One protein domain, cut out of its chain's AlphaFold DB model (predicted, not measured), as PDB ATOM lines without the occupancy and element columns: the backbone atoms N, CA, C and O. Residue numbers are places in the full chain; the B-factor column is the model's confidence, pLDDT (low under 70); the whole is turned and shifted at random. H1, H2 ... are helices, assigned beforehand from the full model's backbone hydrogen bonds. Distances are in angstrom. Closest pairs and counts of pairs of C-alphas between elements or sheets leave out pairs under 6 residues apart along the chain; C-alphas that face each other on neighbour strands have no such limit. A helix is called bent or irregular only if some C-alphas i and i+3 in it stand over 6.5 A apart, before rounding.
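This is residues 6 to 102 and 160 to 221 of the 246 residues of an uncharacterized protein of Listeria monocytogenes serotype 1/2b (UniProt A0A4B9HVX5). H9 runs through the middle of a helical body, with H1, H4 and H7 packed along three sides of it. H1 folds back through a long link into a hairpin with H2, while H5 and H8 pack on H4 and H7 away from H9, and residues 76 to 82 stick out. The printed part has 159 residues with nine named helices, H1 to H9 in chain order, and no named strand; its class is all helix. It is compact, with a radius of gyration of the C-alphas of 16.2 A and spans of 44 by 39 by 32 A.

H1, residues 6 to 23, begins at C-alpha 6 (13.405, 22.359, 27.074) and is 26.1 A long. H2, residues 35 to 46, is only just irregular: C-alphas 41 and 44 are 7.0 A apart. H3 is residues 53 to 56, H4 residues 58 to 72, 21.5 A, H5 residues 86 to 94 and H6 residues 99 to 102. H7, residues 160 to 176, is 22.8 A; H8 is residues 186 to 191. H9, residues 204 to 220, is 23.9 A and ends at C-alpha 220 (3.109, 10.898, 39.967).

H9 touches H1 (Ser 213 and Ile 12, closest C-alphas 5.3 A), the same way at a shallow tilt of 32 degrees, only just short of steep. H9 touches H4 (Phe 205 and Ile 58, closest C-alphas 6.3 A) at a shallow tilt of 21 degrees, and H7 (Ser 218 and Leu 164, 6.0 A) at 30 degrees, opposite ways. H5 touches H7 (Lys 87 and Tyr 176, 5.9 A); H8 touches H4 about perpendicular, at 73 degrees (Met 191 and Pro 59, 6.4 A). H6 touches H7 (Leu 100 and Tyr 165, 5.5 A), and H3 only just touches H9, with 3 pairs of C-alphas within 8 A (Asn 54 and Phe 205, 5.2 A). Every O i to N i+4 pair is within hydrogen-bond range in H4, H5, H7, H8 and H9, against 13 of 14 in H1 and 6 of 8 in H2; H3 and H6 are too short for such a pair.

The two C-alphas farthest apart, those of Asp 48 and Val 79, are 47.1 A apart. Residues 103 to 159 are not printed, and C-alphas 102 and 160 are 13.2 A apart across this cut. The links H1 to H2, H4 to H5 and H8 to H9 are long. The mean pLDDT of the printed part is 73.5, with 53 residues under 70, among them 17 to 34, 73 to 83 and 193 to 202.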
ATOM      1  N   ASP A   6      13.266  23.759  27.467       81.00
ATOM      2  CA  ASP A   6      13.405  22.359  27.074       81.00
ATOM      3  C   ASP A   6      13.472  21.428  28.279       81.00
ATOM      4  O   ASP A   6      12.793  20.404  28.278       81.00
ATOM      5  N   GLU A   7      14.193  21.827  29.328       81.06
ATOM      6  CA  GLU A   7      14.286  21.071  30.580       81.06
ATOM      7  C   GLU A   7      12.917  20.904  31.254       81.06
ATOM      8  O   GLU A   7      12.575  19.819  31.720       81.06
ATOM      9  N   ILE A   8      12.090  21.957  31.271       80.81
ATOM     10  CA  ILE A   8      10.746  21.906  31.867       80.81
ATOM     11  C   ILE A   8       9.844  20.991  31.040       80.81
ATOM     12  O   ILE A   8       9.121  20.170  31.606       80.81
ATOM     13  N   PHE A   9       9.907  21.085  29.710       83.06
ATOM     14  CA  PHE A   9       9.178  20.176  28.829       83.06
ATOM     15  C   PHE A   9       9.621  18.725  29.006       83.06
ATOM     16  O   PHE A   9       8.766  17.846  29.053       83.06
ATOM     17  N   ASP A  10      10.919  18.458  29.135       81.44
ATOM     18  CA  ASP A  10      11.432  17.101  29.335       81.44
ATOM     19  C   ASP A  10      10.963  16.508  30.663       81.44
ATOM     20  O   ASP A  10      10.504  15.363  30.692       81.44
ATOM     21  N   LEU A  11      10.962  17.305  31.737       78.31
ATOM     22  CA  LEU A  11      10.365  16.916  33.015       78.31
ATOM     23  C   LEU A  11       8.869  16.613  32.871       78.31
ATOM     24  O   LEU A  11       8.393  15.614  33.411       78.31
ATOM     25  N   ILE A  12       8.136  17.437  32.115       80.31
ATOM     26  CA  ILE A  12       6.707  17.224  31.860       80.31
ATOM     27  C   ILE A  12       6.463  15.911  31.117       80.31
ATOM     28  O   ILE A  12       5.660  15.081  31.541       80.31
ATOM     29  N   ILE A  13       7.194  15.699  30.025       78.12
ATOM     30  CA  ILE A  13       7.070  14.516  29.174       78.12
ATOM     31  C   ILE A  13       7.425  13.250  29.962       78.12
ATOM     32  O   ILE A  13       6.746  12.229  29.815       78.12
ATOM     33  N   ALA A  14       8.456  13.303  30.810       74.31
ATOM     34  CA  ALA A  14       8.834  12.195  31.680       74.31
ATOM     35  C   ALA A  14       7.753  11.898  32.736       74.31
ATOM     36  O   ALA A  14       7.369  10.736  32.898       74.31
ATOM     37  N   GLY A  15       7.218  12.927  33.404       71.62
ATOM     38  CA  GLY A  15       6.154  12.788  34.404       71.62
ATOM     39  C   GLY A  15       4.861  12.197  33.828       71.62
ATOM     40  O   GLY A  15       4.332  11.222  34.363       71.62
ATOM     41  N   GLU A  16       4.398  12.700  32.679       70.44
ATOM     42  CA  GLU A  16       3.232  12.150  31.965       70.44
ATOM     43  C   GLU A  16       3.460  10.707  31.490       70.44
ATOM     44  O   GLU A  16       2.539   9.891  31.474       70.44
ATOM     45  N   SER A  17       4.696  10.350  31.126       68.88
ATOM     46  CA  SER A  17       5.021   8.974  30.729       68.88
ATOM     47  C   SER A  17       4.948   8.008  31.920       68.88
ATOM     48  O   SER A  17       4.431   6.901  31.769       68.88
ATOM     49  N   LYS A  18       5.389   8.429  33.119       66.00
ATOM     50  CA  LYS A  18       5.244   7.639  34.360       66.00
ATOM     51  C   LYS A  18       3.773   7.378  34.702       66.00
ATOM     52  O   LYS A  18       3.422   6.256  35.063       66.00
ATOM     53  N   ARG A  19       2.901   8.376  34.517       63.12
ATOM     54  CA  ARG A  19       1.446   8.252  34.711       63.12
ATOM     55  C   ARG A  19       0.819   7.140  33.857       63.12
ATOM     56  O   ARG A  19      -0.037   6.403  34.335       63.12
ATOM     57  N   ILE A  20       1.227   6.996  32.595       57.84
ATOM     58  CA  ILE A  20       0.691   5.942  31.711       57.84
ATOM     59  C   ILE A  20       1.018   4.554  32.271       57.84
ATOM     60  O   ILE A  20       0.168   3.664  32.254       57.84
ATOM     61  N   ILE A  21       2.227   4.389  32.811       55.59
ATOM     62  CA  ILE A  21       2.676   3.132  33.409       55.59
ATOM     63  C   ILE A  21       1.867   2.832  34.681       55.59
ATOM     64  O   ILE A  21       1.374   1.715  34.826       55.59
ATOM     65  N   SER A  22       1.649   3.815  35.561       53.72
ATOM     66  CA  SER A  22       0.919   3.591  36.819       53.72
ATOM     67  C   SER A  22      -0.568   3.262  36.626       53.72
ATOM     68  O   SER A  22      -1.093   2.417  37.348       53.72
ATOM     69  N   ILE A  23      -1.241   3.851  35.629       51.44
ATOM     70  CA  ILE A  23      -2.671   3.597  35.360       51.44
ATOM     71  C   ILE A  23      -2.893   2.321  34.517       51.44
ATOM     72  O   ILE A  23      -3.950   1.689  34.596       51.44
ATOM     73  N   SER A  24      -1.889   1.879  33.747       49.41
ATOM     74  CA  SER A  24      -1.976   0.655  32.933       49.41
ATOM     75  C   SER A  24      -2.153  -0.648  33.738       49.41
ATOM     76  O   SER A  24      -2.506  -1.673  33.159       49.41
ATOM     77  N   ASN A  25      -2.053  -0.592  35.072       45.47
ATOM     78  CA  ASN A  25      -2.440  -1.659  36.005       45.47
ATOM     79  C   ASN A  25      -3.967  -1.776  36.243       45.47
ATOM     80  O   ASN A  25      -4.388  -2.250  37.297       45.47
ATOM     81  N   GLY A  26      -4.814  -1.379  35.284       41.97
ATOM     82  CA  GLY A  26      -6.247  -1.704  35.347       41.97
ATOM     83  C   GLY A  26      -7.214  -0.868  34.507       41.97
ATOM     84  O   GLY A  26      -8.364  -1.276  34.368       41.97
ATOM     85  N   VAL A  27      -6.805   0.261  33.914       40.16
ATOM     86  CA  VAL A  27      -7.719   1.106  33.118       40.16
ATOM     87  C   VAL A  27      -7.105   1.444  31.758       40.16
ATOM     88  O   VAL A  27      -5.939   1.824  31.661       40.16
ATOM     89  N   LYS A  28      -7.896   1.315  30.681       40.47
ATOM     90  CA  LYS A  28      -7.533   1.809  29.341       40.47
ATOM     91  C   LYS A  28      -7.389   3.332  29.397       40.47
ATOM     92  O   LYS A  28      -8.387   4.043  29.353       40.47
ATOM     93  N   VAL A  29      -6.158   3.825  29.465       43.38
ATOM     94  CA  VAL A  29      -5.862   5.253  29.295       43.38
ATOM     95  C   VAL A  29      -5.677   5.550  27.815       43.38
ATOM     96  O   VAL A  29      -4.992   4.804  27.109       43.38
ATOM     97  N   GLU A  30      -6.278   6.643  27.346       39.88
ATOM     98  CA  GLU A  30      -5.943   7.240  26.055       39.88
ATOM     99  C   GLU A  30      -4.422   7.390  25.917       39.88
ATOM    100  O   GLU A  30      -3.730   7.876  26.814       39.88
ATOM    101  N   LYS A  31      -3.894   6.923  24.785       42.59
ATOM    102  CA  LYS A  31      -2.467   6.961  24.460       42.59
ATOM    103  C   LYS A  31      -1.962   8.406  24.460       42.59
ATOM    104  O   LYS A  31      -2.091   9.063  23.440       42.59
ATOM    105  N   SER A  32      -1.310   8.811  25.553       45.69
ATOM    106  CA  SER A  32      -0.471  10.010  25.713       45.69
ATOM    107  C   SER A  32      -1.100  11.367  25.365       45.69
ATOM    108  O   SER A  32      -1.688  11.549  24.305       45.69
ATOM    109  N   PRO A  33      -0.774  12.429  26.113       47.62
ATOM    110  CA  PRO A  33      -0.745  13.742  25.503       47.62
ATOM    111  C   PRO A  33       0.499  13.819  24.601       47.62
ATOM    112  O   PRO A  33       1.579  14.217  25.036       47.62
ATOM    113  N   SER A  34       0.377  13.433  23.325       57.03
ATOM    114  CA  SER A  34       1.394  13.756  22.305       57.03
ATOM    115  C   SER A  34       1.658  15.268  22.241       57.03
ATOM    116  O   SER A  34       2.750  15.701  21.870       57.03
ATOM    117  N   TYR A  35       0.692  16.067  22.701       71.75
ATOM    118  CA  TYR A  35       0.694  17.508  22.560       71.75
ATOM    119  C   TYR A  35       1.825  18.219  23.317       71.75
ATOM    120  O   TYR A  35       2.287  19.224  22.803       71.75
ATOM    121  N   PHE A  36       2.348  17.748  24.464       79.25
ATOM    122  CA  PHE A  36       3.478  18.444  25.123       79.25
ATOM    123  C   PHE A  36       4.792  18.296  24.339       79.25
ATOM    124  O   PHE A  36       5.614  19.214  24.328       79.25
ATOM    125  N   ARG A  37       4.980  17.172  23.630       79.12
ATOM    126  CA  ARG A  37       6.108  17.000  22.696       79.12
ATOM    127  C   ARG A  37       5.953  17.916  21.488       79.12
ATOM    128  O   ARG A  37       6.933  18.503  21.036       79.12
ATOM    129  N   ASP A  38       4.728  18.053  20.991       78.19
ATOM    130  CA  ASP A  38       4.420  18.948  19.877       78.19
ATOM    131  C   ASP A  38       4.567  20.423  20.296       78.19
ATOM    132  O   ASP A  38       5.215  21.195  19.592       78.19
ATOM    133  N   MET A  39       4.120  20.796  21.500       83.75
ATOM    134  CA  MET A  39       4.352  22.111  22.111       83.75
ATOM    135  C   MET A  39       5.847  22.411  22.243       83.75
ATOM    136  O   MET A  39       6.273  23.491  21.831       83.75
ATOM    137  N   LYS A  40       6.662  21.455  22.723       84.06
ATOM    138  CA  LYS A  40       8.130  21.594  22.791       84.06
ATOM    139  C   LYS A  40       8.740  21.890  21.413       84.06
ATOM    140  O   LYS A  40       9.630  22.721  21.285       84.06
ATOM    141  N   ARG A  41       8.249  21.242  20.351       79.88
ATOM    142  CA  ARG A  41       8.728  21.472  18.972       79.88
ATOM    143  C   ARG A  41       8.310  22.826  18.396       79.88
ATOM    144  O   ARG A  41       8.948  23.300  17.456       79.88
ATOM    145  N   MET A  42       7.221  23.402  18.902       77.12
ATOM    146  CA  MET A  42       6.605  24.611  18.359       77.12
ATOM    147  C   MET A  42       6.982  25.886  19.116       77.12
ATOM    148  O   MET A  42       7.098  26.932  18.483       77.12
ATOM    149  N   TYR A  43       7.183  25.834  20.438       76.75
ATOM    150  CA  TYR A  43       7.290  27.059  21.243       76.75
ATOM    151  C   TYR A  43       8.481  27.945  20.849       76.75
ATOM    152  O   TYR A  43       8.343  29.165  20.833       76.75
ATOM    153  N   SER A  44       9.608  27.341  20.464       69.75
ATOM    154  CA  SER A  44      10.809  28.052  20.010       69.75
ATOM    155  C   SER A  44      10.659  28.674  18.619       69.75
ATOM    156  O   SER A  44      11.340  29.643  18.307       69.75
ATOM    157  N   LYS A  45       9.753  28.153  17.782       70.50
ATOM    158  CA  LYS A  45       9.523  28.642  16.410       70.50
ATOM    159  C   LYS A  45       8.476  29.748  16.333       70.50
ATOM    160  O   LYS A  45       8.487  30.527  15.385       70.50
ATOM    161  N   SER A  46       7.560  29.789  17.298       68.06
ATOM    162  CA  SER A  46       6.358  30.628  17.229       68.06
ATOM    163  C   SER A  46       6.348  31.785  18.229       68.06
ATOM    164  O   SER A  46       5.356  32.515  18.268       68.06
ATOM    165  N   TRP A  47       7.409  31.962  19.028       68.56
ATOM    166  CA  TRP A  47       7.457  32.943  20.120       68.56
ATOM    167  C   TRP A  47       7.153  34.375  19.657       68.56
ATOM    168  O   TRP A  47       6.287  35.032  20.228       68.56
ATOM    169  N   ASP A  48       7.767  34.811  18.558       67.56
ATOM    170  CA  ASP A  48       7.608  36.172  18.020       67.56
ATOM    171  C   ASP A  48       6.491  36.281  16.962       67.56
ATOM    172  O   ASP A  48       6.444  37.222  16.172       67.56
ATOM    173  N   THR A  49       5.582  35.304  16.911       68.38
ATOM    174  CA  THR A  49       4.478  35.268  15.936       68.38
ATOM    175  C   THR A  49       3.124  35.482  16.611       68.38
ATOM    176  O   THR A  49       2.988  35.356  17.826       68.38
ATOM    177  N   MET A  50       2.069  35.712  15.819       62.09
ATOM    178  CA  MET A  50       0.692  35.739  16.342       62.09
ATOM    179  C   MET A  50       0.269  34.414  17.008       62.09
ATOM    180  O   MET A  50      -0.626  34.400  17.849       62.09
ATOM    181  N   TYR A  51       0.960  33.311  16.697       65.19
ATOM    182  CA  TYR A  51       0.795  32.001  17.329       65.19
ATOM    183  C   TYR A  51       1.675  31.827  18.576       65.19
ATOM    184  O   TYR A  51       2.114  30.715  18.877       65.19
ATOM    185  N   ASN A  52       1.951  32.923  19.291       68.69
ATOM    186  CA  ASN A  52       2.733  32.915  20.520       68.69
ATOM    187  C   ASN A  52       2.220  31.822  21.492       68.69
ATOM    188  O   ASN A  52       1.009  31.712  21.711       68.69
ATOM    189  N   PRO A  53       3.113  31.027  22.106       69.94
ATOM    190  CA  PRO A  53       2.759  29.990  23.078       69.94
ATOM    191  C   PRO A  53       1.837  30.439  24.221       69.94
ATOM    192  O   PRO A  53       0.985  29.659  24.646       69.94
ATOM    193  N   ASN A  54       1.942  31.693  24.678       68.50
ATOM    194  CA  ASN A  54       1.030  32.278  25.667       68.50
ATOM    195  C   ASN A  54      -0.430  32.245  25.190       68.50
ATOM    196  O   ASN A  54      -1.341  31.984  25.968       68.50
ATOM    197  N   ASN A  55      -0.653  32.466  23.898       67.19
ATOM    198  CA  ASN A  55      -1.986  32.515  23.321       67.19
ATOM    199  C   ASN A  55      -2.551  31.138  22.989       67.19
ATOM    200  O   ASN A  55      -3.756  30.918  23.088       67.19
ATOM    201  N   VAL A  56      -1.686  30.234  22.530       73.75
ATOM    202  CA  VAL A  56      -2.123  28.946  21.989       73.75
ATOM    203  C   VAL A  56      -2.137  27.878  23.070       73.75
ATOM    204  O   VAL A  56      -3.082  27.107  23.127       73.75
ATOM    205  N   PHE A  57      -1.128  27.812  23.943       79.69
ATOM    206  CA  PHE A  57      -0.913  26.646  24.808       79.69
ATOM    207  C   PHE A  57      -1.442  26.804  26.233       79.69
ATOM    208  O   PHE A  57      -1.792  25.800  26.852       79.69
ATOM    209  N   ILE A  58      -1.557  28.032  26.750       83.25
ATOM    210  CA  ILE A  58      -2.067  28.286  28.109       83.25
ATOM    211  C   ILE A  58      -3.447  27.642  28.351       83.25
ATOM    212  O   ILE A  58      -3.580  26.957  29.368       83.25
ATOM    213  N   PRO A  59      -4.447  27.755  27.447       82.81
ATOM    214  CA  PRO A  59      -5.735  27.083  27.634       82.81
ATOM    215  C   PRO A  59      -5.604  25.563  27.800       82.81
ATOM    216  O   PRO A  59      -6.217  24.979  28.692       82.81
ATOM    217  N   TYR A  60      -4.756  24.914  26.996       82.56
ATOM    218  CA  TYR A  60      -4.542  23.464  27.064       82.56
ATOM    219  C   TYR A  60      -3.881  23.036  28.377       82.56
ATOM    220  O   TYR A  60      -4.267  22.021  28.959       82.56
ATOM    221  N   ILE A  61      -2.906  23.808  28.870       86.12
ATOM    222  CA  ILE A  61      -2.247  23.507  30.147       86.12
ATOM    223  C   ILE A  61      -3.239  23.659  31.304       86.12
ATOM    224  O   ILE A  61      -3.302  22.781  32.161       86.12
ATOM    225  N   LEU A  62      -4.069  24.711  31.300       87.25
ATOM    226  CA  LEU A  62      -5.120  24.891  32.306       87.25
ATOM    227  C   LEU A  62      -6.095  23.710  32.311       87.25
ATOM    228  O   LEU A  62      -6.317  23.127  33.366       87.25
ATOM    229  N   VAL A  63      -6.600  23.287  31.146       84.81
ATOM    230  CA  VAL A  63      -7.468  22.098  31.024       84.81
ATOM    231  C   VAL A  63      -6.786  20.837  31.567       84.81
ATOM    232  O   VAL A  63      -7.426  20.007  32.212       84.81
ATOM    233  N   SER A  64      -5.476  20.706  31.365       85.00
ATOM    234  CA  SER A  64      -4.702  19.563  31.859       85.00
ATOM    235  C   SER A  64      -4.570  19.571  33.383       85.00
ATOM    236  O   SER A  64      -4.707  18.521  34.006       85.00
ATOM    237  N   ILE A  65      -4.408  20.744  34.006       88.12
ATOM    238  CA  ILE A  65      -4.504  20.895  35.469       88.12
ATOM    239  C   ILE A  65      -5.886  20.444  35.953       88.12
ATOM    240  O   ILE A  65      -5.969  19.653  36.892       88.12
ATOM    241  N   GLU A  66      -6.972  20.881  35.302       86.00
ATOM    242  CA  GLU A  66      -8.335  20.485  35.695       86.00
ATOM    243  C   GLU A  66      -8.530  18.962  35.643       86.00
ATOM    244  O   GLU A  66      -9.183  18.388  36.516       86.00
ATOM    245  N   PHE A  67      -7.931  18.298  34.651       80.31
ATOM    246  CA  PHE A  67      -7.946  16.843  34.551       80.31
ATOM    247  C   PHE A  67      -7.251  16.181  35.752       80.31
ATOM    248  O   PHE A  67      -7.799  15.246  36.332       80.31
ATOM    249  N   ILE A  68      -6.077  16.673  36.162       80.62
ATOM    250  CA  ILE A  68      -5.336  16.143  37.321       80.62
ATOM    251  C   ILE A  68      -6.151  16.295  38.605       80.62
ATOM    252  O   ILE A  68      -6.271  15.346  39.377       80.62
ATOM    253  N   LEU A  69      -6.754  17.465  38.820       81.31
ATOM    254  CA  LEU A  69      -7.563  17.738  40.012       81.31
ATOM    255  C   LEU A  69      -8.730  16.752  40.157       81.31
ATOM    256  O   LEU A  69      -9.023  16.300  41.261       81.31
ATOM    257  N   ARG A  70      -9.358  16.371  39.037       74.00
ATOM    258  CA  ARG A  70     -10.437  15.368  38.995       74.00
ATOM    259  C   ARG A  70      -9.973  13.938  39.258       74.00
ATOM    260  O   ARG A  70     -10.816  13.084  39.465       74.00
ATOM    261  N   GLN A  71      -8.675  13.658  39.178       72.94
ATOM    262  CA  GLN A  71      -8.112  12.350  39.530       72.94
ATOM    263  C   GLN A  71      -7.687  12.299  41.002       72.94
ATOM    264  O   GLN A  71      -7.668  11.230  41.597       72.94
ATOM    265  N   LEU A  72      -7.338  13.448  41.594       70.94
ATOM    266  CA  LEU A  72      -6.994  13.551  43.017       70.94
ATOM    267  C   LEU A  72      -8.209  13.392  43.932       70.94
ATOM    268  O   LEU A  72      -8.085  12.916  45.057       70.94
ATOM    269  N   VAL A  73      -9.371  13.827  43.459       66.38
ATOM    270  CA  VAL A  73     -10.654  13.621  44.120       66.38
ATOM    271  C   VAL A  73     -11.367  12.546  43.322       66.38
ATOM    272  O   VAL A  73     -11.579  12.748  42.134       66.38
ATOM    273  N   ASP A  74     -11.731  11.425  43.940       55.84
ATOM    274  CA  ASP A  74     -12.556  10.410  43.282       55.84
ATOM    275  C   ASP A  74     -13.966  10.993  43.081       55.84
ATOM    276  O   ASP A  74     -14.836  10.929  43.953       55.84
ATOM    277  N   VAL A  75     -14.143  11.746  41.993       50.44
ATOM    278  CA  VAL A  75     -15.402  12.417  41.677       50.44
ATOM    279  C   VAL A  75     -16.329  11.372  41.082       50.44
ATOM    280  O   VAL A  75     -16.249  11.074  39.891       50.44
ATOM    281  N   ASP A  76     -17.242  10.850  41.899       45.50
ATOM    282  CA  ASP A  76     -18.306   9.986  41.406       45.50
ATOM    283  C   ASP A  76     -19.300  10.802  40.561       45.50
ATOM    284  O   ASP A  76     -20.199  11.494  41.051       45.50
ATOM    285  N   ILE A  77     -19.100  10.735  39.247       47.97
ATOM    286  CA  ILE A  77     -19.880  11.451  38.232       47.97
ATOM    287  C   ILE A  77     -21.310  10.885  38.134       47.97
ATOM    288  O   ILE A  77     -22.170  11.500  37.509       47.97
ATOM    289  N   THR A  78     -21.596   9.734  38.753       46.47
ATOM    290  CA  THR A  78     -22.927   9.108  38.705       46.47
ATOM    291  C   THR A  78     -23.919   9.715  39.702       46.47
ATOM    292  O   THR A  78     -25.128   9.569  39.525       46.47
ATOM    293  N   VAL A  79     -23.431  10.450  40.709       48.59
ATOM    294  CA  VAL A  79     -24.248  10.998  41.809       48.59
ATOM    295  C   VAL A  79     -24.621  12.477  41.594       48.59
ATOM    296  O   VAL A  79     -25.588  12.962  42.178       48.59
ATOM    297  N   SER A  80     -23.910  13.204  40.723       49.78
ATOM    298  CA  SER A  80     -24.163  14.626  40.436       49.78
ATOM    299  C   SER A  80     -24.441  14.871  38.955       49.78
ATOM    300  O   SER A  80     -23.651  14.497  38.094       49.78
ATOM    301  N   THR A  81     -25.513  15.604  38.643       55.22
ATOM    302  CA  THR A  81     -25.818  16.056  37.271       55.22
ATOM    303  C   THR A  81     -24.858  17.136  36.763       55.22
ATOM    304  O   THR A  81     -24.836  17.424  35.566       55.22
ATOM    305  N   LYS A  82     -24.044  17.734  37.647       65.00
ATOM    306  CA  LYS A  82     -23.051  18.757  37.302       65.00
ATOM    307  C   LYS A  82     -21.669  18.343  37.801       65.00
ATOM    308  O   LYS A  82     -21.456  18.174  39.001       65.00
ATOM    309  N   ALA A  83     -20.721  18.208  36.877       66.00
ATOM    310  CA  ALA A  83     -19.330  17.969  37.236       66.00
ATOM    311  C   ALA A  83     -18.761  19.186  37.998       66.00
ATOM    312  O   ALA A  83     -19.007  20.320  37.569       66.00
ATOM    313  N   PRO A  84     -17.998  18.976  39.088       75.31
ATOM    314  CA  PRO A  84     -17.393  20.067  39.839       75.31
ATOM    315  C   PRO A  84     -16.389  20.832  38.972       75.31
ATOM    316  O   PRO A  84     -15.679  20.270  38.130       75.31
ATOM    317  N   THR A  85     -16.342  22.140  39.179       83.00
ATOM    318  CA  THR A  85     -15.361  23.036  38.570       83.00
ATOM    319  C   THR A  85     -13.989  22.851  39.216       83.00
ATOM    320  O   THR A  85     -13.866  22.413  40.359       83.00
ATOM    321  N   ALA A  86     -12.928  23.235  38.507       83.81
ATOM    322  CA  ALA A  86     -11.572  23.171  39.047       83.81
ATOM    323  C   ALA A  86     -11.383  24.023  40.313       83.81
ATOM    324  O   ALA A  86     -10.664  23.609  41.216       83.81
ATOM    325  N   LYS A  87     -12.076  25.165  40.419       85.81
ATOM    326  CA  LYS A  87     -12.074  25.987  41.636       85.81
ATOM    327  C   LYS A  87     -12.704  25.246  42.815       85.81
ATOM    328  O   LYS A  87     -12.098  25.189  43.875       85.81
ATOM    329  N   GLU A  88     -13.862  24.615  42.614       83.00
ATOM    330  CA  GLU A  88     -14.521  23.811  43.655       83.00
ATOM    331  C   GLU A  88     -13.655  22.618  44.090       83.00
ATOM    332  O   GLU A  88     -13.580  22.313  45.279       83.00
ATOM    333  N   LEU A  89     -12.955  21.970  43.151       82.69
ATOM    334  CA  LEU A  89     -11.998  20.902  43.459       82.69
ATOM    335  C   LEU A  89     -10.803  21.420  44.266       82.69
ATOM    336  O   LEU A  89     -10.428  20.807  45.264       82.69
ATOM    337  N   LEU A  90     -10.228  22.560  43.877       86.25
ATOM    338  CA  LEU A  90      -9.140  23.200  44.618       86.25
ATOM    339  C   LEU A  90      -9.590  23.602  46.023       86.25
ATOM    340  O   LEU A  90      -8.912  23.258  46.981       86.25
ATOM    341  N   ASP A  91     -10.760  24.222  46.178       84.12
ATOM    342  CA  ASP A  91     -11.333  24.559  47.486       84.12
ATOM    343  C   ASP A  91     -11.564  23.316  48.358       84.12
ATOM    344  O   ASP A  91     -11.320  23.331  49.570       84.12
ATOM    345  N   ALA A  92     -12.004  22.213  47.748       78.88
ATOM    346  CA  ALA A  92     -12.177  20.941  48.435       78.88
ATOM    347  C   ALA A  92     -10.844  20.302  48.854       78.88
ATOM    348  O   ALA A  92     -10.811  19.634  49.886       78.88
ATOM    349  N   LEU A  93      -9.762  20.510  48.104       79.00
ATOM    350  CA  LEU A  93      -8.432  19.978  48.409       79.00
ATOM    351  C   LEU A  93      -7.664  20.868  49.400       79.00
ATOM    352  O   LEU A  93      -7.023  20.353  50.314       79.00
ATOM    353  N   THR A  94      -7.758  22.193  49.276       83.06
ATOM    354  CA  THR A  94      -6.962  23.166  50.047       83.06
ATOM    355  C   THR A  94      -7.742  23.851  51.175       83.06
ATOM    356  O   THR A  94      -7.233  24.763  51.833       83.06
ATOM    357  N   GLY A  95      -8.990  23.446  51.423       79.00
ATOM    358  CA  GLY A  95      -9.819  24.004  52.489       79.00
ATOM    359  C   GLY A  95      -9.225  23.779  53.887       79.00
ATOM    360  O   GLY A  95      -8.714  22.707  54.193       79.00
ATOM    361  N   LYS A  96      -9.370  24.763  54.786       72.19
ATOM    362  CA  LYS A  96      -8.740  24.786  56.130       72.19
ATOM    363  C   LYS A  96      -9.013  23.566  57.029       72.19
ATOM    364  O   LYS A  96      -8.294  23.363  57.997       72.19
ATOM    365  N   LYS A  97     -10.064  22.787  56.754       70.00
ATOM    366  CA  LYS A  97     -10.449  21.583  57.520       70.00
ATOM    367  C   LYS A  97     -10.143  20.270  56.786       70.00
ATOM    368  O   LYS A  97     -10.648  19.221  57.170       70.00
ATOM    369  N   ARG A  98      -9.414  20.330  55.673       73.06
ATOM    370  CA  ARG A  98      -9.151  19.181  54.800       73.06
ATOM    371  C   ARG A  98      -7.829  18.529  55.170       73.06
ATOM    372  O   ARG A  98      -6.917  19.216  55.617       73.06
ATOM    373  N   ALA A  99      -7.727  17.223  54.915       66.69
ATOM    374  CA  ALA A  99      -6.563  16.415  55.274       66.69
ATOM    375  C   ALA A  99      -5.244  17.038  54.790       66.69
ATOM    376  O   ALA A  99      -4.296  17.118  55.563       66.69
ATOM    377  N   LEU A 100      -5.202  17.573  53.564       76.19
ATOM    378  CA  LEU A 100      -4.008  18.239  53.033       76.19
ATOM    379  C   LEU A 100      -3.586  19.474  53.852       76.19
ATOM    380  O   LEU A 100      -2.397  19.713  54.018       76.19
ATOM    381  N   ALA A 101      -4.544  20.239  54.384       74.56
ATOM    382  CA  ALA A 101      -4.287  21.467  55.139       74.56
ATOM    383  C   ALA A 101      -3.952  21.215  56.619       74.56
ATOM    384  O   ALA A 101      -3.322  22.052  57.259       74.56
ATOM    385  N   THR A 102      -4.405  20.090  57.178       76.69
ATOM    386  CA  THR A 102      -4.288  19.782  58.614       76.69
ATOM    387  C   THR A 102      -3.223  18.738  58.930       76.69
ATOM    388  O   THR A 102      -3.089  18.341  60.083       76.69
ATOM    389  N   TYR A 160       5.351  14.850  51.544       76.12
ATOM    390  CA  TYR A 160       4.686  14.816  50.239       76.12
ATOM    391  C   TYR A 160       3.285  15.451  50.277       76.12
ATOM    392  O   TYR A 160       2.928  16.196  49.366       76.12
ATOM    393  N   ILE A 161       2.513  15.213  51.348       78.44
ATOM    394  CA  ILE A 161       1.161  15.765  51.539       78.44
ATOM    395  C   ILE A 161       1.235  17.288  51.635       78.44
ATOM    396  O   ILE A 161       0.476  17.996  50.973       78.44
ATOM    397  N   LYS A 162       2.187  17.791  52.427       80.81
ATOM    398  CA  LYS A 162       2.401  19.230  52.611       80.81
ATOM    399  C   LYS A 162       2.864  19.907  51.325       80.81
ATOM    400  O   LYS A 162       2.325  20.947  50.961       80.81
ATOM    401  N   ASN A 163       3.793  19.289  50.599       82.44
ATOM    402  CA  ASN A 163       4.239  19.799  49.302       82.44
ATOM    403  C   ASN A 163       3.079  19.877  48.294       82.44
ATOM    404  O   ASN A 163       2.917  20.887  47.611       82.44
ATOM    405  N   LEU A 164       2.224  18.849  48.242       84.81
ATOM    406  CA  LEU A 164       1.038  18.864  47.388       84.81
ATOM    407  C   LEU A 164       0.066  19.987  47.785       84.81
ATOM    408  O   LEU A 164      -0.430  20.696  46.912       84.81
ATOM    409  N   TYR A 165      -0.177  20.190  49.086       86.38
ATOM    410  CA  TYR A 165      -1.004  21.295  49.582       86.38
ATOM    411  C   TYR A 165      -0.473  22.666  49.138       86.38
ATOM    412  O   TYR A 165      -1.246  23.496  48.654       86.38
ATOM    413  N   GLU A 166       0.835  22.898  49.271       87.88
ATOM    414  CA  GLU A 166       1.483  24.154  48.880       87.88
ATOM    415  C   GLU A 166       1.372  24.402  47.369       87.88
ATOM    416  O   GLU A 166       0.999  25.501  46.948       87.88
ATOM    417  N   ILE A 167       1.620  23.375  46.547       90.00
ATOM    418  CA  ILE A 167       1.491  23.463  45.085       90.00
ATOM    419  C   ILE A 167       0.047  23.782  44.683       90.00
ATOM    420  O   ILE A 167      -0.180  24.707  43.904       90.00
ATOM    421  N   LEU A 168      -0.932  23.051  45.222       90.50
ATOM    422  CA  LEU A 168      -2.347  23.257  44.899       90.50
ATOM    423  C   LEU A 168      -2.837  24.637  45.346       90.50
ATOM    424  O   LEU A 168      -3.555  25.301  44.599       90.50
ATOM    425  N   SER A 169      -2.413  25.096  46.525       90.19
ATOM    426  CA  SER A 169      -2.756  26.429  47.031       90.19
ATOM    427  C   SER A 169      -2.170  27.527  46.144       90.19
ATOM    428  O   SER A 169      -2.871  28.476  45.806       90.19
ATOM    429  N   SER A 170      -0.924  27.361  45.690       92.12
ATOM    430  CA  SER A 170      -0.283  28.310  44.775       92.12
ATOM    431  C   SER A 170      -0.963  28.349  43.401       92.12
ATOM    432  O   SER A 170      -1.203  29.429  42.866       92.12
ATOM    433  N   ILE A 171      -1.328  27.190  42.840       92.00
ATOM    434  CA  ILE A 171      -2.086  27.099  41.579       92.00
ATOM    435  C   ILE A 171      -3.446  27.788  41.714       92.00
ATOM    436  O   ILE A 171      -3.857  28.521  40.812       92.00
ATOM    437  N   LYS A 172      -4.141  27.570  42.835       92.00
ATOM    438  CA  LYS A 172      -5.421  28.218  43.117       92.00
ATOM    439  C   LYS A 172      -5.274  29.739  43.119       92.00
ATOM    440  O   LYS A 172      -5.960  30.398  42.342       92.00
ATOM    441  N   GLU A 173      -4.353  30.259  43.924       91.44
ATOM    442  CA  GLU A 173      -4.118  31.699  44.073       91.44
ATOM    443  C   GLU A 173      -3.775  32.362  42.732       91.44
ATOM    444  O   GLU A 173      -4.343  33.389  42.375       91.44
ATOM    445  N   LYS A 174      -2.879  31.751  41.946       89.69
ATOM    446  CA  LYS A 174      -2.412  32.337  40.682       89.69
ATOM    447  C   LYS A 174      -3.448  32.298  39.566       89.69
ATOM    448  O   LYS A 174      -3.472  33.207  38.735       89.69
ATOM    449  N   TYR A 175      -4.236  31.223  39.481       90.00
ATOM    450  CA  TYR A 175      -5.003  30.933  38.266       90.00
ATOM    451  C   TYR A 175      -6.522  30.900  38.458       90.00
ATOM    452  O   TYR A 175      -7.251  31.143  37.495       90.00
ATOM    453  N   TYR A 176      -7.014  30.610  39.663       91.38
ATOM    454  CA  TYR A 176      -8.434  30.320  39.909       91.38
ATOM    455  C   TYR A 176      -9.101  31.269  40.904       91.38
ATOM    456  O   TYR A 176     -10.327  31.432  40.847       91.38
ATOM    457  N   ASP A 177      -8.326  31.904  41.778       90.25
ATOM    458  CA  ASP A 177      -8.820  32.992  42.609       90.25
ATOM    459  C   ASP A 177      -9.070  34.251  41.778       90.25
ATOM    460  O   ASP A 177      -8.588  34.412  40.653       90.25
ATOM    461  N   GLU A 178      -9.950  35.095  42.306       89.69
ATOM    462  CA  GLU A 178     -10.351  36.325  41.644       89.69
ATOM    463  C   GLU A 178      -9.190  37.315  41.659       89.69
ATOM    464  O   GLU A 178      -8.615  37.586  42.712       89.69
ATOM    465  N   ILE A 179      -8.862  37.855  40.488       84.75
ATOM    466  CA  ILE A 179      -7.927  38.964  40.357       84.75
ATOM    467  C   ILE A 179      -8.746  40.247  40.543       84.75
ATOM    468  O   ILE A 179      -9.601  40.521  39.691       84.75
ATOM    469  N   PRO A 180      -8.527  41.021  41.626       81.88
ATOM    470  CA  PRO A 180      -9.361  42.177  41.956       81.88
ATOM    471  C   PRO A 180      -9.480  43.186  40.813       81.88
ATOM    472  O   PRO A 180     -10.551  43.740  40.583       81.88
ATOM    473  N   GLU A 181      -8.399  43.385  40.058       80.19
ATOM    474  CA  GLU A 181      -8.328  44.319  38.935       80.19
ATOM    475  C   GLU A 181      -9.311  43.982  37.807       80.19
ATOM    476  O   GLU A 181      -9.752  44.876  37.086       80.19
ATOM    477  N   PHE A 182      -9.672  42.707  37.651       77.69
ATOM    478  CA  PHE A 182     -10.533  42.232  36.566       77.69
ATOM    479  C   PHE A 182     -11.890  41.711  37.050       77.69
ATOM    480  O   PHE A 182     -12.723  41.346  36.217       77.69
ATOM    481  N   GLY A 183     -12.109  41.624  38.370       82.81
ATOM    482  CA  GLY A 183     -13.298  40.994  38.959       82.81
ATOM    483  C   GLY A 183     -13.516  39.556  38.468       82.81
ATOM    484  O   GLY A 183     -14.651  39.097  38.344       82.81
ATOM    485  N   ASN A 184     -12.440  38.871  38.066       83.81
ATOM    486  CA  ASN A 184     -12.493  37.536  37.480       83.81
ATOM    487  C   ASN A 184     -11.164  36.795  37.673       83.81
ATOM    488  O   ASN A 184     -10.130  37.412  37.921       83.81
ATOM    489  N   SER A 185     -11.171  35.467  37.554       87.31
ATOM    490  CA  SER A 185      -9.942  34.672  37.652       87.31
ATOM    491  C   SER A 185      -9.163  34.661  36.343       87.31
ATOM    492  O   SER A 185      -9.749  34.736  35.259       87.31
ATOM    493  N   TYR A 186      -7.842  34.483  36.429       87.19
ATOM    494  CA  TYR A 186      -6.985  34.324  35.250       87.19
ATOM    495  C   TYR A 186      -7.512  33.241  34.305       87.19
ATOM    496  O   TYR A 186      -7.648  33.464  33.106       87.19
ATOM    497  N   ARG A 187      -7.880  32.074  34.849       87.69
ATOM    498  CA  ARG A 187      -8.442  30.970  34.072       87.69
ATOM    499  C   ARG A 187      -9.690  31.400  33.311       87.69
ATOM    500  O   ARG A 187      -9.826  31.056  32.144       87.69
ATOM    501  N   ASN A 188     -10.609  32.131  33.935       85.88
ATOM    502  CA  ASN A 188     -11.826  32.568  33.253       85.88
ATOM    503  C   ASN A 188     -11.547  33.628  32.191       85.88
ATOM    504  O   ASN A 188     -12.128  33.553  31.111       85.88
ATOM    505  N   LEU A 189     -10.635  34.563  32.465       83.88
ATOM    506  CA  LEU A 189     -10.173  35.526  31.467       83.88
ATOM    507  C   LEU A 189      -9.614  34.796  30.246       83.88
ATOM    508  O   LEU A 189      -9.993  35.118  29.128       83.88
ATOM    509  N   VAL A 190      -8.791  33.766  30.462       82.06
ATOM    510  CA  VAL A 190      -8.193  32.966  29.390       82.06
ATOM    511  C   VAL A 190      -9.239  32.177  28.599       82.06
ATOM    512  O   VAL A 190      -9.274  32.240  27.374       82.06
ATOM    513  N   MET A 191     -10.102  31.428  29.287       81.38
ATOM    514  CA  MET A 191     -11.048  30.506  28.645       81.38
ATOM    515  C   MET A 191     -12.175  31.215  27.889       81.38
ATOM    516  O   MET A 191     -12.768  30.626  26.988       81.38
ATOM    517  N   HIS A 192     -12.481  32.461  28.258       77.88
ATOM    518  CA  HIS A 192     -13.538  33.264  27.640       77.88
ATOM    519  C   HIS A 192     -12.999  34.444  26.827       77.88
ATOM    520  O   HIS A 192     -13.776  35.280  26.359       77.88
ATOM    521  N   ALA A 193     -11.683  34.521  26.626       68.81
ATOM    522  CA  ALA A 193     -11.110  35.505  25.731       68.81
ATOM    523  C   ALA A 193     -11.531  35.198  24.290       68.81
ATOM    524  O   ALA A 193     -11.069  34.244  23.672       68.81
ATOM    525  N   ASN A 194     -12.359  36.067  23.712       55.97
ATOM    526  CA  ASN A 194     -12.665  36.055  22.276       55.97
ATOM    527  C   ASN A 194     -11.474  36.525  21.406       55.97
ATOM    528  O   ASN A 194     -11.627  36.725  20.201       55.97
ATOM    529  N   ARG A 195     -10.302  36.781  22.003       52.12
ATOM    530  CA  ARG A 195      -9.095  37.308  21.351       52.12
ATOM    531  C   ARG A 195      -7.841  36.661  21.934       52.12
ATOM    532  O   ARG A 195      -7.864  36.184  23.063       52.12
ATOM    533  N   PHE A 196      -6.750  36.719  21.167       53.62
ATOM    534  CA  PHE A 196      -5.391  36.478  21.650       53.62
ATOM    535  C   PHE A 196      -5.189  37.215  22.976       53.62
ATOM    536  O   PHE A 196      -5.330  38.440  23.039       53.62
ATOM    537  N   LEU A 197      -4.930  36.462  24.038       53.84
ATOM    538  CA  LEU A 197      -4.665  37.016  25.350       53.84
ATOM    539  C   LEU A 197      -3.314  37.716  25.314       53.84
ATOM    540  O   LEU A 197      -2.278  37.120  25.595       53.84
ATOM    541  N   MET A 198      -3.331  39.017  25.034       50.12
ATOM    542  CA  MET A 198      -2.254  39.904  25.466       50.12
ATOM    543  C   MET A 198      -2.331  40.037  26.991       50.12
ATOM    544  O   MET A 198      -2.696  41.072  27.532       50.12
ATOM    545  N   LEU A 199      -2.070  38.939  27.697       52.56
ATOM    546  CA  LEU A 199      -1.757  38.974  29.112       52.56
ATOM    547  C   LEU A 199      -0.318  39.472  29.182       52.56
ATOM    548  O   LEU A 199       0.613  38.726  28.899       52.56
ATOM    549  N   GLU A 200      -0.162  40.753  29.508       50.53
ATOM    550  CA  GLU A 200       1.078  41.552  29.482       50.53
ATOM    551  C   GLU A 200       2.198  41.066  30.426       50.53
ATOM    552  O   GLU A 200       3.159  41.781  30.700       50.53
ATOM    553  N   LYS A 201       2.102  39.841  30.949       58.28
ATOM    554  CA  LYS A 201       3.175  39.192  31.695       58.28
ATOM    555  C   LYS A 201       3.895  38.230  30.762       58.28
ATOM    556  O   LYS A 201       3.466  37.092  30.576       58.28
ATOM    557  N   ASP A 202       5.035  38.678  30.242       58.59
ATOM    558  CA  ASP A 202       5.902  37.924  29.324       58.59
ATOM    559  C   ASP A 202       6.269  36.510  29.822       58.59
ATOM    560  O   ASP A 202       6.690  35.657  29.034       58.59
ATOM    561  N   ASP A 203       6.139  36.242  31.127       71.25
ATOM    562  CA  ASP A 203       6.507  34.991  31.794       71.25
ATOM    563  C   ASP A 203       5.349  34.023  32.104       71.25
ATOM    564  O   ASP A 203       5.628  32.907  32.544       71.25
ATOM    565  N   MET A 204       4.078  34.355  31.829       78.88
ATOM    566  CA  MET A 204       2.943  33.513  32.267       78.88
ATOM    567  C   MET A 204       2.990  32.079  31.740       78.88
ATOM    568  O   MET A 204       2.708  31.143  32.487       78.88
ATOM    569  N   PHE A 205       3.369  31.874  30.477       80.38
ATOM    570  CA  PHE A 205       3.514  30.528  29.926       80.38
ATOM    571  C   PHE A 205       4.606  29.717  30.632       80.38
ATOM    572  O   PHE A 205       4.400  28.544  30.941       80.38
ATOM    573  N   LYS A 206       5.752  30.340  30.939       82.88
ATOM    574  CA  LYS A 206       6.847  29.687  31.669       82.88
ATOM    575  C   LYS A 206       6.431  29.352  33.099       82.88
ATOM    576  O   LYS A 206       6.713  28.249  33.570       82.88
ATOM    577  N   GLU A 207       5.776  30.286  33.784       86.38
ATOM    578  CA  GLU A 207       5.269  30.078  35.140       86.38
ATOM    579  C   GLU A 207       4.265  28.925  35.181       86.38
ATOM    580  O   GLU A 207       4.445  27.989  35.957       86.38
ATOM    581  N   LEU A 208       3.279  28.937  34.279       88.25
ATOM    582  CA  LEU A 208       2.254  27.902  34.202       88.25
ATOM    583  C   LEU A 208       2.841  26.529  33.857       88.25
ATOM    584  O   LEU A 208       2.466  25.536  34.475       88.25
ATOM    585  N   LEU A 209       3.799  26.456  32.925       87.00
ATOM    586  CA  LEU A 209       4.518  25.211  32.633       87.00
ATOM    587  C   LEU A 209       5.313  24.707  33.840       87.00
ATOM    588  O   LEU A 209       5.342  23.508  34.110       87.00
ATOM    589  N   THR A 210       5.954  25.610  34.579       87.81
ATOM    590  CA  THR A 210       6.726  25.251  35.773       87.81
ATOM    591  C   THR A 210       5.812  24.707  36.868       87.81
ATOM    592  O   THR A 210       6.119  23.685  37.479       87.81
ATOM    593  N   ASP A 211       4.682  25.364  37.114       89.38
ATOM    594  CA  ASP A 211       3.731  24.939  38.137       89.38
ATOM    595  C   ASP A 211       3.004  23.649  37.734       89.38
ATOM    596  O   ASP A 211       2.825  22.768  38.576       89.38
ATOM    597  N   TYR A 212       2.718  23.461  36.441       88.69
ATOM    598  CA  TYR A 212       2.274  22.174  35.904       88.69
ATOM    599  C   TYR A 212       3.310  21.073  36.162       88.69
ATOM    600  O   TYR A 212       2.975  20.035  36.727       88.69
ATOM    601  N   SER A 213       4.581  21.315  35.829       85.50
ATOM    602  CA  SER A 213       5.678  20.366  36.065       85.50
ATOM    603  C   SER A 213       5.796  19.968  37.545       85.50
ATOM    604  O   SER A 213       5.949  18.789  37.870       85.50
ATOM    605  N   LYS A 214       5.666  20.927  38.471       86.69
ATOM    606  CA  LYS A 214       5.643  20.640  39.916       86.69
ATOM    607  C   LYS A 214       4.443  19.786  40.308       86.69
ATOM    608  O   LYS A 214       4.614  18.825  41.052       86.69
ATOM    609  N   LEU A 215       3.249  20.122  39.813       86.44
ATOM    610  CA  LEU A 215       2.023  19.386  40.113       86.44
ATOM    611  C   LEU A 215       2.146  17.926  39.682       86.44
ATOM    612  O   LEU A 215       1.981  17.033  40.508       86.44
ATOM    613  N   ILE A 216       2.510  17.671  38.426       79.50
ATOM    614  CA  ILE A 216       2.610  16.304  37.910       79.50
ATOM    615  C   ILE A 216       3.661  15.476  38.657       79.50
ATOM    616  O   ILE A 216       3.441  14.302  38.944       79.50
ATOM    617  N   ASN A 217       4.785  16.093  39.035       76.62
ATOM    618  CA  ASN A 217       5.839  15.421  39.786       76.62
ATOM    619  C   ASN A 217       5.427  15.190  41.240       76.62
ATOM    620  O   ASN A 217       5.834  14.201  41.834       76.62
ATOM    621  N   SER A 218       4.598  16.055  41.821       77.56
ATOM    622  CA  SER A 218       4.064  15.830  43.162       77.56
ATOM    623  C   SER A 218       3.002  14.731  43.196       77.56
ATOM    624  O   SER A 218       2.843  14.096  44.234       77.56
ATOM    625  N   VAL A 219       2.257  14.529  42.106       74.06
ATOM    626  CA  VAL A 219       1.183  13.524  42.042       74.06
ATOM    627  C   VAL A 219       1.700  12.161  41.569       74.06
ATOM    628  O   VAL A 219       1.260  11.135  42.081       74.06
ATOM    629  N   TRP A 220       2.627  12.133  40.609       69.75
ATOM    630  CA  TRP A 220       3.109  10.898  39.967       69.75
ATOM    631  C   TRP A 220       4.620  10.674  40.087       69.75
ATOM    632  O   TRP A 220       5.145   9.708  39.527       69.75
ATOM    633  N   GLY A 221       5.338  11.569  40.765       59.97
ATOM    634  CA  GLY A 221       6.733  11.345  41.129       59.97
ATOM    635  C   GLY A 221       6.871  10.300  42.232       59.97
ATOM    636  O   GLY A 221       5.894   9.838  42.820       59.97
TER     637      GLY A 221